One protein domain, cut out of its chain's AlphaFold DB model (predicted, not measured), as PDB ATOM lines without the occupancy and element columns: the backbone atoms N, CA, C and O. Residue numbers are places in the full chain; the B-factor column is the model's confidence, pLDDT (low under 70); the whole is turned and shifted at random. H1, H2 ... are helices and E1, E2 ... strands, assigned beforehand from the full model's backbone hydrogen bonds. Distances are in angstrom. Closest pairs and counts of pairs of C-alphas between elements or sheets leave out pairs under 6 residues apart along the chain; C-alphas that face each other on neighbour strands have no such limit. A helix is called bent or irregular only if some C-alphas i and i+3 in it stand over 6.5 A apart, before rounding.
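What this domain is: This is residues 325 to 434 of the 435 residues of an uncharacterized protein of Deltaproteobacteria bacterium (UniProt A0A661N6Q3). A curled, strongly twisted wall of four strands, E1, E5, E6 and E7, is built round the long bent hairpin of E5 and E6, and both helices, H1 and H2, cover one of its faces towards different ends. A small sheet, E2, E3 and E4, sits between the two helices, with E4 beside E6, and residues 343 to 348 stick out at one end. The printed part has 110 residues, with two named helices and seven named strands in the order H1 E1 E2 E3 E4 H2 E5 E6 E7, a mixed class of helices and strands. The sheets run E1 E5 E6 E7 and E2 E3 E4, both antiparallel. The whole is compact, with a radius of gyration of the C-alphas of 13.5 A and spans of 44 by 29 by 23 A.

Where its parts are: H1, residues 331 to 344, begins at C-alpha 331 (203.253, 201.574, 287.642) and is 19.7 A long. E1 is residues 352 to 355, E2 359 to 361, E3 367 to 369 and E4 375 to 377. H2, residues 384 to 395, is 15.9 A long. E5, residues 399 to 410, is 27.5 A long and bends by 71 degrees at residue 406. E6, residues 413 to 425, is 32.1 A long and bends by 66 degrees at residue 419. E7, residues 428 to 433, ends at C-alpha 433 (192.346, 183.442, 294.344).

How they stand to each other: In the larger sheet, N 353 of E1 and O 405 of E5 are 2.9 A apart, within hydrogen-bond range. In the hairpin of E5 and E6, N 408 and O 415 are 2.9 A apart. E5, E6 and E7 form a meander, each strand the antiparallel neighbour of the one before; N 430 and O 423 are 2.8 A apart. H1 and H2 are on the same face of this sheet, at heights of 8.9 A and 9.0 A, and are apart from each other. Both run slantwise to the strands. The closest C-alphas of H2 and E6 are those of Arg 386 and Pro 418, 6.7 A apart. E2, E3 and E4 form a second meander, with N 367 and O 361 at 2.8 A and N 376 and O 368 at 2.8 A. The closest C-alphas of E4 and E6, Pro 377 and Ile 415, are 5.1 A apart. In H1 and H2 every O i to N i+4 pair is within hydrogen-bond range.

The domain as a whole: The two C-alphas farthest apart, those of Pro 346 and Asp 426, are 44.0 A apart. The printed part has no cut and no long link. Mean pLDDT of the printed part is 88.6; residues 381 to 384, of which 384 belongs to H2, and 411 to 412 are under 70.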
ATOM      1  N   GLU A 325     208.746 186.923 288.640       94.62
ATOM      2  CA  GLU A 325     209.704 187.445 287.650       94.62
ATOM      3  C   GLU A 325     209.006 188.185 286.498       94.62
ATOM      4  O   GLU A 325     209.514 189.194 286.014       94.62
ATOM      5  N   ALA A 326     207.830 187.710 286.078       95.31
ATOM      6  CA  ALA A 326     207.032 188.340 285.025       95.31
ATOM      7  C   ALA A 326     206.208 189.552 285.510       95.31
ATOM      8  O   ALA A 326     205.728 190.345 284.693       95.31
ATOM      9  N   ALA A 327     206.023 189.696 286.825       96.19
ATOM     10  CA  ALA A 327     205.209 190.745 287.416       96.19
ATOM     11  C   ALA A 327     205.819 192.140 287.194       96.19
ATOM     12  O   ALA A 327     207.017 192.373 287.354       96.19
ATOM     13  N   LYS A 328     204.973 193.103 286.823       95.44
ATOM     14  CA  LYS A 328     205.376 194.478 286.520       95.44
ATOM     15  C   LYS A 328     205.660 195.250 287.806       95.44
ATOM     16  O   LYS A 328     204.807 195.330 288.687       95.44
ATOM     17  N   ALA A 329     206.850 195.835 287.884       94.31
ATOM     18  CA  ALA A 329     207.300 196.587 289.053       94.31
ATOM     19  C   ALA A 329     207.185 198.113 288.901       94.31
ATOM     20  O   ALA A 329     207.353 198.794 289.898       94.31
ATOM     21  N   ASN A 330     206.930 198.644 287.698       94.94
ATOM     22  CA  ASN A 330     206.790 200.084 287.438       94.94
ATOM     23  C   ASN A 330     205.337 200.408 287.063       94.94
ATOM     24  O   ASN A 330     204.804 199.839 286.106       94.94
ATOM     25  N   PHE A 331     204.683 201.293 287.816       94.44
ATOM     26  CA  PHE A 331     203.253 201.574 287.642       94.44
ATOM     27  C   PHE A 331     202.967 202.700 286.643       94.44
ATOM     28  O   PHE A 331     201.860 202.768 286.100       94.44
ATOM     29  N   ALA A 332     203.961 203.528 286.320       91.69
ATOM     30  CA  ALA A 332     203.852 204.486 285.223       91.69
ATOM     31  C   ALA A 332     203.735 203.756 283.873       91.69
ATOM     32  O   ALA A 332     202.877 204.098 283.058       91.69
ATOM     33  N   ASP A 333     204.511 202.685 283.675       92.00
ATOM     34  CA  ASP A 333     204.416 201.830 282.486       92.00
ATOM     35  C   ASP A 333     203.046 201.166 282.355       92.00
ATOM     36  O   ASP A 333     202.494 201.081 281.257       92.00
ATOM     37  N   ILE A 334     202.477 200.730 283.481       92.44
ATOM     38  CA  ILE A 334     201.135 200.147 283.526       92.44
ATOM     39  C   ILE A 334     200.088 201.182 283.125       92.44
ATOM     40  O   ILE A 334     199.227 200.886 282.299       92.44
ATOM     41  N   THR A 335     200.172 202.390 283.684       90.88
ATOM     42  CA  THR A 335     199.248 203.484 283.364       90.88
ATOM     43  C   THR A 335     199.322 203.854 281.887       90.88
ATOM     44  O   THR A 335     198.290 203.962 281.230       90.88
ATOM     45  N   ARG A 336     200.531 203.965 281.329       91.62
ATOM     46  CA  ARG A 336     200.730 204.221 279.899       91.62
ATOM     47  C   ARG A 336     200.120 203.119 279.031       91.62
ATOM     48  O   ARG A 336     199.315 203.422 278.158       91.62
ATOM     49  N   ALA A 337     200.439 201.853 279.306       91.12
ATOM     50  CA  ALA A 337     199.904 200.718 278.549       91.12
ATOM     51  C   ALA A 337     198.372 200.611 278.659       91.12
ATOM     52  O   ALA A 337     197.695 200.201 277.716       91.12
ATOM     53  N   TYR A 338     197.814 200.990 279.810       90.44
ATOM     54  CA  TYR A 338     196.376 201.079 280.021       90.44
ATOM     55  C   TYR A 338     195.735 202.145 279.121       90.44
ATOM     56  O   TYR A 338     194.788 201.825 278.402       90.44
ATOM     57  N   CYS A 339     196.272 203.369 279.104       89.00
ATOM     58  CA  CYS A 339     195.779 204.447 278.242       89.00
ATOM     59  C   CYS A 339     195.891 204.085 276.755       89.00
ATOM     60  O   CYS A 339     194.913 204.196 276.022       89.00
ATOM     61  N   GLU A 340     197.038 203.550 276.326       90.06
ATOM     62  CA  GLU A 340     197.244 203.091 274.946       90.06
ATOM     63  C   GLU A 340     196.215 202.022 274.538       90.06
ATOM     64  O   GLU A 340     195.685 202.048 273.425       90.06
ATOM     65  N   SER A 341     195.887 201.100 275.448       89.69
ATOM     66  CA  SER A 341     194.875 200.070 275.205       89.69
ATOM     67  C   SER A 341     193.471 200.662 275.065       89.69
ATOM     68  O   SER A 341     192.746 200.291 274.138       89.69
ATOM     69  N   LEU A 342     193.095 201.613 275.930       87.25
ATOM     70  CA  LEU A 342     191.812 202.318 275.838       87.25
ATOM     71  C   LEU A 342     191.675 203.088 274.522       87.25
ATOM     72  O   LEU A 342     190.631 203.005 273.880       87.25
ATOM     73  N   ASP A 343     192.729 203.775 274.088       87.94
ATOM     74  CA  ASP A 343     192.734 204.505 272.818       87.94
ATOM     75  C   ASP A 343     192.617 203.551 271.623       87.94
ATOM     76  O   ASP A 343     191.983 203.854 270.598       87.94
ATOM     77  N   GLN A 344     193.254 202.381 271.723       87.56
ATOM     78  CA  GLN A 344     193.257 201.377 270.668       87.56
ATOM     79  C   GLN A 344     191.926 200.639 270.533       87.56
ATOM     80  O   GLN A 344     191.472 200.443 269.396       87.56
ATOM     81  N   TYR A 345     191.304 200.305 271.663       88.31
ATOM     82  CA  TYR A 345     190.083 199.512 271.765       88.31
ATOM     83  C   TYR A 345     189.052 200.188 272.696       88.31
ATOM     84  O   TYR A 345     188.742 199.640 273.761       88.31
ATOM     85  N   PRO A 346     188.493 201.360 272.327       86.38
ATOM     86  CA  PRO A 346     187.530 202.065 273.172       86.38
ATOM     87  C   PRO A 346     186.339 201.171 273.510       86.38
ATOM     88  O   PRO A 346     185.793 200.495 272.643       86.38
ATOM     89  N   GLY A 347     185.997 201.086 274.797       81.44
ATOM     90  CA  GLY A 347     184.885 200.255 275.271       81.44
ATOM     91  C   GLY A 347     185.047 198.744 275.069       81.44
ATOM     92  O   GLY A 347     184.096 198.007 275.307       81.44
ATOM     93  N   LEU A 348     186.226 198.276 274.649       82.50
ATOM     94  CA  LEU A 348     186.556 196.862 274.417       82.50
ATOM     95  C   LEU A 348     187.835 196.428 275.146       82.50
ATOM     96  O   LEU A 348     188.030 195.239 275.411       82.50
ATOM     97  N   ALA A 349     188.707 197.385 275.466       85.19
ATOM     98  CA  ALA A 349     189.883 197.168 276.284       85.19
ATOM     99  C   ALA A 349     189.470 196.723 277.690       85.19
ATOM    100  O   ALA A 349     188.771 197.426 278.418       85.19
ATOM    101  N   GLU A 350     189.974 195.561 278.097       88.69
ATOM    102  CA  GLU A 350     189.890 195.079 279.474       88.69
ATOM    103  C   GLU A 350     191.292 194.655 279.933       88.69
ATOM    104  O   GLU A 350     191.561 193.453 280.047       88.69
ATOM    105  N   PRO A 351     192.217 195.618 280.135       91.69
ATOM    106  CA  PRO A 351     193.601 195.310 280.459       91.69
ATOM    107  C   PRO A 351     193.696 194.545 281.779       91.69
ATOM    108  O   PRO A 351     193.001 194.846 282.750       91.69
ATOM    109  N   PHE A 352     194.586 193.560 281.823       95.06
ATOM    110  CA  PHE A 352     194.875 192.774 283.016       95.06
ATOM    111  C   PHE A 352     196.370 192.812 283.281       95.06
ATOM    112  O   PHE A 352     197.171 192.723 282.349       95.06
ATOM    113  N   VAL A 353     196.742 192.917 284.550       96.00
ATOM    114  CA  VAL A 353     198.137 193.021 284.968       96.00
ATOM    115  C   VAL A 353     198.451 192.057 286.099       96.00
ATOM    116  O   VAL A 353     197.588 191.706 286.902       96.00
ATOM    117  N   VAL A 354     199.717 191.655 286.161       97.19
ATOM    118  CA  VAL A 354     200.345 191.062 287.342       97.19
ATOM    119  C   VAL A 354     201.409 192.052 287.787       97.19
ATOM    120  O   VAL A 354     202.259 192.426 286.980       97.19
ATOM    121  N   VAL A 355     201.340 192.514 289.030       96.94
ATOM    122  CA  VAL A 355     202.202 193.572 289.561       96.94
ATOM    123  C   VAL A 355     202.975 193.094 290.778       96.94
ATOM    124  O   VAL A 355     202.440 192.346 291.594       96.94
ATOM    125  N   ALA A 356     204.218 193.547 290.903       96.31
ATOM    126  CA  ALA A 356     205.079 193.307 292.055       96.31
ATOM    127  C   ALA A 356     205.214 194.616 292.852       96.31
ATOM    128  O   ALA A 356     206.064 195.445 292.513       96.31
ATOM    129  N   PRO A 357     204.366 194.852 293.871       96.25
ATOM    130  CA  PRO A 357     204.444 196.071 294.665       96.25
ATOM    131  C   PRO A 357     205.735 196.108 295.491       96.25
ATOM    132  O   PRO A 357     206.169 195.094 296.038       96.25
ATOM    133  N   ALA A 358     206.334 197.291 295.629       95.75
ATOM    134  CA  ALA A 358     207.446 197.504 296.553       95.75
ATOM    135  C   ALA A 358     206.951 197.607 298.003       95.75
ATOM    136  O   ALA A 358     207.599 197.110 298.923       95.75
ATOM    137  N   ARG A 359     205.785 198.235 298.192       94.50
ATOM    138  CA  ARG A 359     205.070 198.326 299.470       94.50
ATOM    139  C   ARG A 359     203.560 198.390 299.241       94.50
ATOM    140  O   ARG A 359     203.104 198.687 298.136       94.50
ATOM    141  N   ILE A 360     202.795 198.096 300.286       95.19
ATOM    142  CA  ILE A 360     201.330 198.133 300.276       95.19
ATOM    143  C   ILE A 360     200.875 198.953 301.478       95.19
ATOM    144  O   ILE A 360     201.303 198.689 302.600       95.19
ATOM    145  N   GLU A 361     200.003 199.924 301.238       93.12
ATOM    146  CA  GLU A 361     199.330 200.716 302.270       93.12
ATOM    147  C   GLU A 361     197.843 200.346 302.270       93.12
ATOM    148  O   GLU A 361     197.280 200.098 301.208       93.12
ATOM    149  N   VAL A 362     197.207 200.232 303.441       88.31
ATOM    150  CA  VAL A 362     195.815 199.741 303.564       88.31
ATOM    151  C   VAL A 362     194.832 200.750 304.156       88.31
ATOM    152  O   VAL A 362     193.621 200.563 304.013       88.31
ATOM    153  N   GLU A 363     195.320 201.831 304.764       82.44
ATOM    154  CA  GLU A 363     194.503 202.896 305.352       82.44
ATOM    155  C   GLU A 363     194.784 204.227 304.640       82.44
ATOM    156  O   GLU A 363     195.956 204.560 304.458       82.44
ATOM    157  N   PRO A 364     193.758 205.001 304.216       78.31
ATOM    158  CA  PRO A 364     192.304 204.774 304.332       78.31
ATOM    159  C   PRO A 364     191.718 203.794 303.285       78.31
ATOM    160  O   PRO A 364     190.514 203.515 303.263       78.31
ATOM    161  N   GLY A 365     192.557 203.261 302.401       84.75
ATOM    162  CA  GLY A 365     192.213 202.260 301.398       84.75
ATOM    163  C   GLY A 365     193.452 201.483 300.966       84.75
ATOM    164  O   GLY A 365     194.573 201.882 301.263       84.75
ATOM    165  N   ALA A 366     193.253 200.361 300.277       89.38
ATOM    166  CA  ALA A 366     194.364 199.570 299.770       89.38
ATOM    167  C   ALA A 366     195.009 200.254 298.553       89.38
ATOM    168  O   ALA A 366     194.357 200.466 297.530       89.38
ATOM    169  N   HIS A 367     196.298 200.561 298.663       93.56
ATOM    170  CA  HIS A 367     197.149 201.125 297.623       93.56
ATOM    171  C   HIS A 367     198.392 200.256 297.463       93.56
ATOM    172  O   HIS A 367     199.114 199.977 298.423       93.56
ATOM    173  N   LEU A 368     198.653 199.834 296.231       95.56
ATOM    174  CA  LEU A 368     199.935 199.260 295.856       95.56
ATOM    175  C   LEU A 368     200.871 200.415 295.523       95.56
ATOM    176  O   LEU A 368     200.443 201.371 294.876       95.56
ATOM    177  N   ILE A 369     202.139 200.322 295.912       95.56
ATOM    178  CA  ILE A 369     203.125 201.365 295.627       95.56
ATOM    179  C   ILE A 369     204.369 200.722 295.032       95.56
ATOM    180  O   ILE A 369     204.876 199.726 295.564       95.56
ATOM    181  N   ASP A 370     204.844 201.275 293.922       96.19
ATOM    182  CA  ASP A 370     206.084 200.836 293.295       96.19
ATOM    183  C   ASP A 370     207.335 201.425 293.971       96.19
ATOM    184  O   ASP A 370     207.266 202.084 295.012       96.19
ATOM    185  N   ARG A 371     208.513 201.118 293.421       95.06
ATOM    186  CA  ARG A 371     209.800 201.579 293.970       95.06
ATOM    187  C   ARG A 371     210.021 203.079 293.796       95.06
ATOM    188  O   ARG A 371     210.755 203.659 294.591       95.06
ATOM    189  N   ASP A 372     209.386 203.670 292.792       94.38
ATOM    190  CA  ASP A 372     209.499 205.086 292.451       94.38
ATOM    191  C   ASP A 372     208.442 205.928 293.195       94.38
ATOM    192  O   ASP A 372     208.437 207.156 293.117       94.38
ATOM    193  N   GLY A 373     207.564 205.273 293.965       92.94
ATOM    194  CA  GLY A 373     206.524 205.900 294.774       92.94
ATOM    195  C   GLY A 373     205.199 206.104 294.041       92.94
ATOM    196  O   GLY A 373     204.270 206.645 294.644       92.94
ATOM    197  N   ALA A 374     205.071 205.662 292.786       93.50
ATOM    198  CA  ALA A 374     203.807 205.722 292.068       93.50
ATOM    199  C   ALA A 374     202.809 204.726 292.668       93.50
ATOM    200  O   ALA A 374     203.163 203.626 293.105       93.50
ATOM    201  N   THR A 375     201.542 205.131 292.707       92.75
ATOM    202  CA  THR A 375     200.491 204.401 293.412       92.75
ATOM    203  C   THR A 375     199.485 203.804 292.436       92.75
ATOM    204  O   THR A 375     199.095 204.427 291.452       92.75
ATOM    205  N   LEU A 376     199.047 202.580 292.726       93.81
ATOM    206  CA  LEU A 376     197.958 201.904 292.032       93.81
ATOM    207  C   LEU A 376     196.876 201.554 293.066       93.81
ATOM    208  O   LEU A 376     197.069 200.631 293.868       93.81
ATOM    209  N   PRO A 377     195.755 202.297 293.103       92.56
ATOM    210  CA  PRO A 377     194.677 202.034 294.049       92.56
ATOM    211  C   PRO A 377     194.000 200.690 293.777       92.56
ATOM    212  O   PRO A 377     193.798 200.298 292.625       92.56
ATOM    213  N   VAL A 378     193.590 200.005 294.841       91.00
ATOM    214  CA  VAL A 378     192.820 198.761 294.766       91.00
ATOM    215  C   VAL A 378     191.330 199.082 294.873       91.00
ATOM    216  O   VAL A 378     190.850 199.664 295.847       91.00
ATOM    217  N   SER A 379     190.582 198.686 293.849       86.38
ATOM    218  CA  SER A 379     189.148 198.911 293.731       86.38
ATOM    219  C   SER A 379     188.347 198.081 294.733       86.38
ATOM    220  O   SER A 379     188.602 196.892 294.935       86.38
ATOM    221  N   LYS A 380     187.295 198.694 295.285       76.94
ATOM    222  CA  LYS A 380     186.245 198.025 296.077       76.94
ATOM    223  C   LYS A 380     184.977 197.736 295.249       76.94
ATOM    224  O   LYS A 380     183.983 197.265 295.794       76.94
ATOM    225  N   ALA A 381     184.988 198.048 293.948       62.34
ATOM    226  CA  ALA A 381     183.780 198.161 293.124       62.34
ATOM    227  C   ALA A 381     183.083 196.825 292.802       62.34
ATOM    228  O   ALA A 381     181.872 196.818 292.595       62.34
ATOM    229  N   ASP A 382     183.806 195.699 292.796       57.47
ATOM    230  CA  ASP A 382     183.251 194.383 292.426       57.47
ATOM    231  C   ASP A 382     182.757 193.555 293.632       57.47
ATOM    232  O   ASP A 382     182.561 192.342 293.545       57.47
ATOM    233  N   GLY A 383     182.488 194.235 294.751       54.62
ATOM    234  CA  GLY A 383     181.998 193.656 296.000       54.62
ATOM    235  C   GLY A 383     183.061 193.694 297.095       54.62
ATOM    236  O   GLY A 383     184.249 193.505 296.843       54.62
ATOM    237  N   LEU A 384     182.625 193.921 298.337       54.12
ATOM    238  CA  LEU A 384     183.506 194.076 299.502       54.12
ATOM    239  C   LEU A 384     184.443 192.869 299.729       54.12
ATOM    240  O   LEU A 384     185.480 193.037 300.357       54.12
ATOM    241  N   GLY A 385     184.122 191.685 299.187       71.25
ATOM    242  CA  GLY A 385     184.849 190.431 299.418       71.25
ATOM    243  C   GLY A 385     186.317 190.453 298.987       71.25
ATOM    244  O   GLY A 385     187.194 190.262 299.822       71.25
ATOM    245  N   ARG A 386     186.621 190.729 297.710       82.06
ATOM    246  CA  ARG A 386     187.999 190.582 297.189       82.06
ATOM    247  C   ARG A 386     188.984 191.568 297.805       82.06
ATOM    248  O   ARG A 386     190.076 191.174 298.205       82.06
ATOM    249  N   ALA A 387     188.587 192.836 297.893       82.62
ATOM    250  CA  ALA A 387     189.406 193.872 298.514       82.62
ATOM    251  C   ALA A 387     189.576 193.616 300.019       82.62
ATOM    252  O   ALA A 387     190.679 193.779 300.526       82.62
ATOM    253  N   ALA A 388     188.534 193.150 300.720       84.31
ATOM    254  CA  ALA A 388     188.646 192.802 302.136       84.31
ATOM    255  C   ALA A 388     189.569 191.601 302.374       84.31
ATOM    256  O   ALA A 388     190.401 191.669 303.269       84.31
ATOM    257  N   VAL A 389     189.478 190.537 301.565       87.44
ATOM    258  CA  VAL A 389     190.393 189.382 301.660       87.44
ATOM    259  C   VAL A 389     191.834 189.816 301.391       87.44
ATOM    260  O   VAL A 389     192.748 189.394 302.093       87.44
ATOM    261  N   PHE A 390     192.047 190.692 300.407       89.62
ATOM    262  CA  PHE A 390     193.364 191.267 300.150       89.62
ATOM    263  C   PHE A 390     193.888 192.063 301.356       89.62
ATOM    264  O   PHE A 390     195.001 191.813 301.815       89.62
ATOM    265  N   THR A 391     193.083 192.973 301.910       89.50
ATOM    266  CA  THR A 391     193.451 193.755 303.099       89.50
ATOM    267  C   THR A 391     193.696 192.866 304.323       89.50
ATOM    268  O   THR A 391     194.647 193.114 305.057       89.50
ATOM    269  N   ASP A 392     192.904 191.811 304.528       89.94
ATOM    270  CA  ASP A 392     193.079 190.833 305.613       89.94
ATOM    271  C   ASP A 392     194.410 190.076 305.493       89.94
ATOM    272  O   ASP A 392     195.127 189.927 306.483       89.94
ATOM    273  N   LEU A 393     194.804 189.661 304.282       90.75
ATOM    274  CA  LEU A 393     196.115 189.043 304.057       90.75
ATOM    275  C   LEU A 393     197.266 189.981 304.433       90.75
ATOM    276  O   LEU A 393     198.220 189.550 305.083       90.75
ATOM    277  N   VAL A 394     197.173 191.252 304.038       91.00
ATOM    278  CA  VAL A 394     198.177 192.269 304.380       91.00
ATOM    279  C   VAL A 394     198.187 192.523 305.892       91.00
ATOM    280  O   VAL A 394     199.255 192.546 306.500       91.00
ATOM    281  N   GLY A 395     197.011 192.624 306.521       89.56
ATOM    282  CA  GLY A 395     196.856 192.825 307.966       89.56
ATOM    283  C   GLY A 395     197.400 191.672 308.818       89.56
ATOM    284  O   GLY A 395     197.895 191.901 309.918       89.56
ATOM    285  N   LYS A 396     197.402 190.443 308.290       91.06
ATOM    286  CA  LYS A 396     198.043 189.264 308.906       91.06
ATOM    287  C   LYS A 396     199.575 189.267 308.816       91.06
ATOM    288  O   LYS A 396     200.211 188.317 309.267       91.06
ATOM    289  N   GLY A 397     200.180 190.298 308.224       89.19
ATOM    290  CA  GLY A 397     201.632 190.413 308.069       89.19
ATOM    291  C   GLY A 397     202.210 189.495 306.990       89.19
ATOM    292  O   GLY A 397     203.423 189.281 306.948       89.19
ATOM    293  N   HIS A 398     201.373 188.937 306.110       92.62
ATOM    294  CA  HIS A 398     201.867 188.147 304.990       92.62
ATOM    295  C   HIS A 398     202.607 189.034 303.991       92.62
ATOM    296  O   HIS A 398     202.121 190.085 303.571       92.62
ATOM    297  N   ARG A 399     203.781 188.574 303.547       91.56
ATOM    298  CA  ARG A 399     204.526 189.262 302.493       91.56
ATOM    299  C   ARG A 399     203.878 188.961 301.150       91.56
ATOM    300  O   ARG A 399     203.958 187.830 300.680       91.56
ATOM    301  N   ILE A 400     203.284 189.970 300.529       94.62
ATOM    302  CA  ILE A 400     202.756 189.875 299.169       94.62
ATOM    303  C   ILE A 400     203.923 190.011 298.185       94.62
ATOM    304  O   ILE A 400     204.638 191.009 298.210       94.62
ATOM    305  N   ASP A 401     204.134 188.993 297.353       94.75
ATOM    306  CA  ASP A 401     205.141 189.013 296.287       94.75
ATOM    307  C   ASP A 401     204.554 189.666 295.023       94.75
ATOM    308  O   ASP A 401     205.175 190.540 294.423       94.75
ATOM    309  N   TRP A 402     203.321 189.299 294.657       95.88
ATOM    310  CA  TRP A 402     202.625 189.875 293.510       95.88
ATOM    311  C   TRP A 402     201.106 189.892 293.692       95.88
ATOM    312  O   TRP A 402     200.532 189.084 294.426       95.88
ATOM    313  N   VAL A 403     200.447 190.801 292.976       95.81
ATOM    314  CA  VAL A 403     198.985 190.908 292.882       95.81
ATOM    315  C   VAL A 403     198.602 190.925 291.414       95.81
ATOM    316  O   VAL A 403     199.226 191.613 290.613       95.81
ATOM    317  N   SER A 404     197.579 190.174 291.039       95.62
ATOM    318  CA  SER A 404     197.026 190.199 289.692       95.62
ATOM    319  C   SER A 404     195.625 190.788 289.696       95.62
ATOM    320  O   SER A 404     194.881 190.658 290.675       95.62
ATOM    321  N   GLY A 405     195.230 191.422 288.599       93.94
ATOM    322  CA  GLY A 405     193.903 192.003 288.508       93.94
ATOM    323  C   GLY A 405     193.622 192.719 287.202       93.94
ATOM    324  O   GLY A 405     194.523 193.043 286.426       93.94
ATOM    325  N   ARG A 406     192.335 192.974 286.982       92.62
ATOM    326  CA  ARG A 406     191.849 193.782 285.867       92.62
ATOM    327  C   ARG A 406     191.994 195.256 286.223       92.62
ATOM    328  O   ARG A 406     191.661 195.655 287.338       92.62
ATOM    329  N   LEU A 407     192.466 196.055 285.277       91.88
ATOM    330  CA  LEU A 407     192.470 197.505 285.400       91.88
ATOM    331  C   LEU A 407     191.122 198.045 284.943       91.88
ATOM    332  O   LEU A 407     190.602 197.651 283.897       91.88
ATOM    333  N   VAL A 408     190.553 198.931 285.746       87.38
ATOM    334  CA  VAL A 408     189.347 199.681 285.402       87.38
ATOM    335  C   VAL A 408     189.594 201.159 285.603       87.38
ATOM    336  O   VAL A 408     190.541 201.554 286.280       87.38
ATOM    337  N   ASP A 409     188.728 201.964 285.012       81.00
ATOM    338  CA  ASP A 409     188.835 203.406 285.092       81.00
ATOM    339  C   ASP A 409     188.136 203.949 286.333       81.00
ATOM    340  O   ASP A 409     187.006 203.561 286.641       81.00
ATOM    341  N   ALA A 410     188.781 204.896 287.000       73.94
ATOM    342  CA  ALA A 410     188.131 205.804 287.927       73.94
ATOM    343  C   ALA A 410     188.674 207.211 287.684       73.94
ATOM    344  O   ALA A 410     189.823 207.499 288.008       73.94
ATOM    345  N   ALA A 411     187.837 208.081 287.110       67.00
ATOM    346  CA  ALA A 411     188.185 209.472 286.813       67.00
ATOM    347  C   ALA A 411     189.504 209.625 286.021       67.00
ATOM    348  O   ALA A 411     190.343 210.454 286.365       67.00
ATOM    349  N   CYS A 412     189.678 208.833 284.954       63.09
ATOM    350  CA  CYS A 412     190.864 208.820 284.085       63.09
ATOM    351  C   CYS A 412     192.153 208.280 284.732       63.09
ATOM    352  O   CYS A 412     193.238 208.468 284.182       63.09
ATOM    353  N   ALA A 413     192.057 207.594 285.873       79.44
ATOM    354  CA  ALA A 413     193.172 206.886 286.493       79.44
ATOM    355  C   ALA A 413     192.878 205.379 286.582       79.44
ATOM    356  O   ALA A 413     191.765 204.988 286.959       79.44
ATOM    357  N   PRO A 414     193.858 204.509 286.271       89.00
ATOM    358  CA  PRO A 414     193.676 203.076 286.420       89.00
ATOM    359  C   PRO A 414     193.590 202.701 287.901       89.00
ATOM    360  O   PRO A 414     194.431 203.082 288.716       89.00
ATOM    361  N   ILE A 415     192.595 201.887 288.236       91.56
ATOM    362  CA  ILE A 415     192.470 201.224 289.534       91.56
ATOM    363  C   ILE A 415     192.419 199.709 289.334       91.56
ATOM    364  O   ILE A 415     191.848 199.201 288.365       91.56
ATOM    365  N   LEU A 416     193.027 198.966 290.254       92.88
ATOM    366  CA  LEU A 416     193.147 197.516 290.171       92.88
ATOM    367  C   LEU A 416     191.951 196.833 290.833       92.88
ATOM    368  O   LEU A 416     191.752 196.961 292.038       92.88
ATOM    369  N   VAL A 417     191.195 196.037 290.086       91.38
ATOM    370  CA  VAL A 417     190.282 195.040 290.658       91.38
ATOM    371  C   VAL A 417     191.078 193.754 290.895       91.38
ATOM    372  O   VAL A 417     191.404 193.053 289.929       91.38
ATOM    373  N   PRO A 418     191.408 193.411 292.151       91.69
ATOM    374  CA  PRO A 418     192.323 192.320 292.422       91.69
ATOM    375  C   PRO A 418     191.616 190.971 292.206       91.69
ATOM    376  O   PRO A 418     190.441 190.794 292.538       91.69
ATOM    377  N   CYS A 419     192.336 190.018 291.621       90.56
ATOM    378  CA  CYS A 419     191.832 188.694 291.250       90.56
ATOM    379  C   CYS A 419     192.581 187.568 291.961       90.56
ATOM    380  O   CYS A 419     191.978 186.570 292.359       90.56
ATOM    381  N   SER A 420     193.899 187.671 292.095       92.06
ATOM    382  CA  SER A 420     194.716 186.689 292.810       92.06
ATOM    383  C   SER A 420     195.959 187.344 293.392       92.06
ATOM    384  O   SER A 420     196.356 188.435 292.984       92.06
ATOM    385  N   VAL A 421     196.561 186.681 294.372       93.81
ATOM    386  CA  VAL A 421     197.778 187.155 295.035       93.81
ATOM    387  C   VAL A 421     198.747 185.998 295.200       93.81
ATOM    388  O   VAL A 421     198.344 184.901 295.593       93.81
ATOM    389  N   GLY A 422     200.023 186.264 294.947       94.19
ATOM    390  CA  GLY A 422     201.126 185.438 295.414       94.19
ATOM    391  C   GLY A 422     201.684 186.031 296.697       94.19
ATOM    392  O   GLY A 422     202.012 187.215 296.742       94.19
ATOM    393  N   TYR A 423     201.785 185.227 297.749       93.69
ATOM    394  CA  TYR A 423     202.270 185.678 299.050       93.69
ATOM    395  C   TYR A 423     203.102 184.611 299.751       93.69
ATOM    396  O   TYR A 423     203.059 183.431 299.398       93.69
ATOM    397  N   ARG A 424     203.848 185.021 300.777       91.12
ATOM    398  CA  ARG A 424     204.569 184.116 301.674       91.12
ATOM    399  C   ARG A 424     203.926 184.107 303.050       91.12
ATOM    400  O   ARG A 424     203.771 185.156 303.676       91.12
ATOM    401  N   ALA A 425     203.617 182.906 303.519       88.31
ATOM    402  CA  ALA A 425     203.243 182.622 304.898       88.31
ATOM    403  C   ALA A 425     204.249 181.615 305.455       88.31
ATOM    404  O   ALA A 425     204.464 180.571 304.839       88.31
ATOM    405  N   ASP A 426     204.908 181.959 306.562       86.12
ATOM    406  CA  ASP A 426     205.885 181.093 307.239       86.12
ATOM    407  C   ASP A 426     207.015 180.593 306.314       86.12
ATOM    408  O   ASP A 426     207.460 179.451 306.381       86.12
ATOM    409  N   GLY A 427     207.455 181.448 305.382       81.31
ATOM    410  CA  GLY A 427     208.490 181.120 304.391       81.31
ATOM    411  C   GLY A 427     208.011 180.280 303.197       81.31
ATOM    412  O   GLY A 427     208.789 180.053 302.270       81.31
ATOM    413  N   VAL A 428     206.740 179.869 303.168       86.56
ATOM    414  CA  VAL A 428     206.141 179.079 302.084       86.56
ATOM    415  C   VAL A 428     205.400 179.989 301.108       86.56
ATOM    416  O   VAL A 428     204.549 180.782 301.513       86.56
ATOM    417  N   HIS A 429     205.699 179.855 299.813       87.88
ATOM    418  CA  HIS A 429     204.955 180.538 298.756       87.88
ATOM    419  C   HIS A 429     203.562 179.931 298.609       87.88
ATOM    420  O   HIS A 429     203.406 178.715 298.501       87.88
ATOM    421  N   ARG A 430     202.555 180.795 298.575       89.00
ATOM    422  CA  ARG A 430     201.157 180.442 298.367       89.00
ATOM    423  C   ARG A 430     200.571 181.350 297.304       89.00
ATOM    424  O   ARG A 430     200.956 182.513 297.187       89.00
ATOM    425  N   VAL A 431     199.620 180.818 296.551       89.50
ATOM    426  CA  VAL A 431     198.828 181.604 295.611       89.50
ATOM    427  C   VAL A 431     197.367 181.469 296.000       89.50
ATOM    428  O   VAL A 431     196.857 180.359 296.125       89.50
ATOM    429  N   LEU A 432     196.708 182.603 296.218       88.94
ATOM    430  CA  LEU A 432     195.301 182.658 296.586       88.94
ATOM    431  C   LEU A 432     194.505 183.369 295.501       88.94
ATOM    432  O   LEU A 432     194.843 184.481 295.095       88.94
ATOM    433  N   ARG A 433     193.395 182.756 295.094       87.88
ATOM    434  CA  ARG A 433     192.346 183.442 294.344       87.88
ATOM    435  C   ARG A 433     191.493 184.277 295.300       87.88
ATOM    436  O   ARG A 433     190.953 183.750 296.268       87.88
ATOM    437  N   LEU A 434     191.313 185.550 294.974       84.38
ATOM    438  CA  LEU A 434     190.403 186.449 295.676       84.38
ATOM    439  C   LEU A 434     189.002 186.263 295.078       84.38
ATOM    440  O   LEU A 434     188.769 186.634 293.925       84.38
TER     441      LEU A 434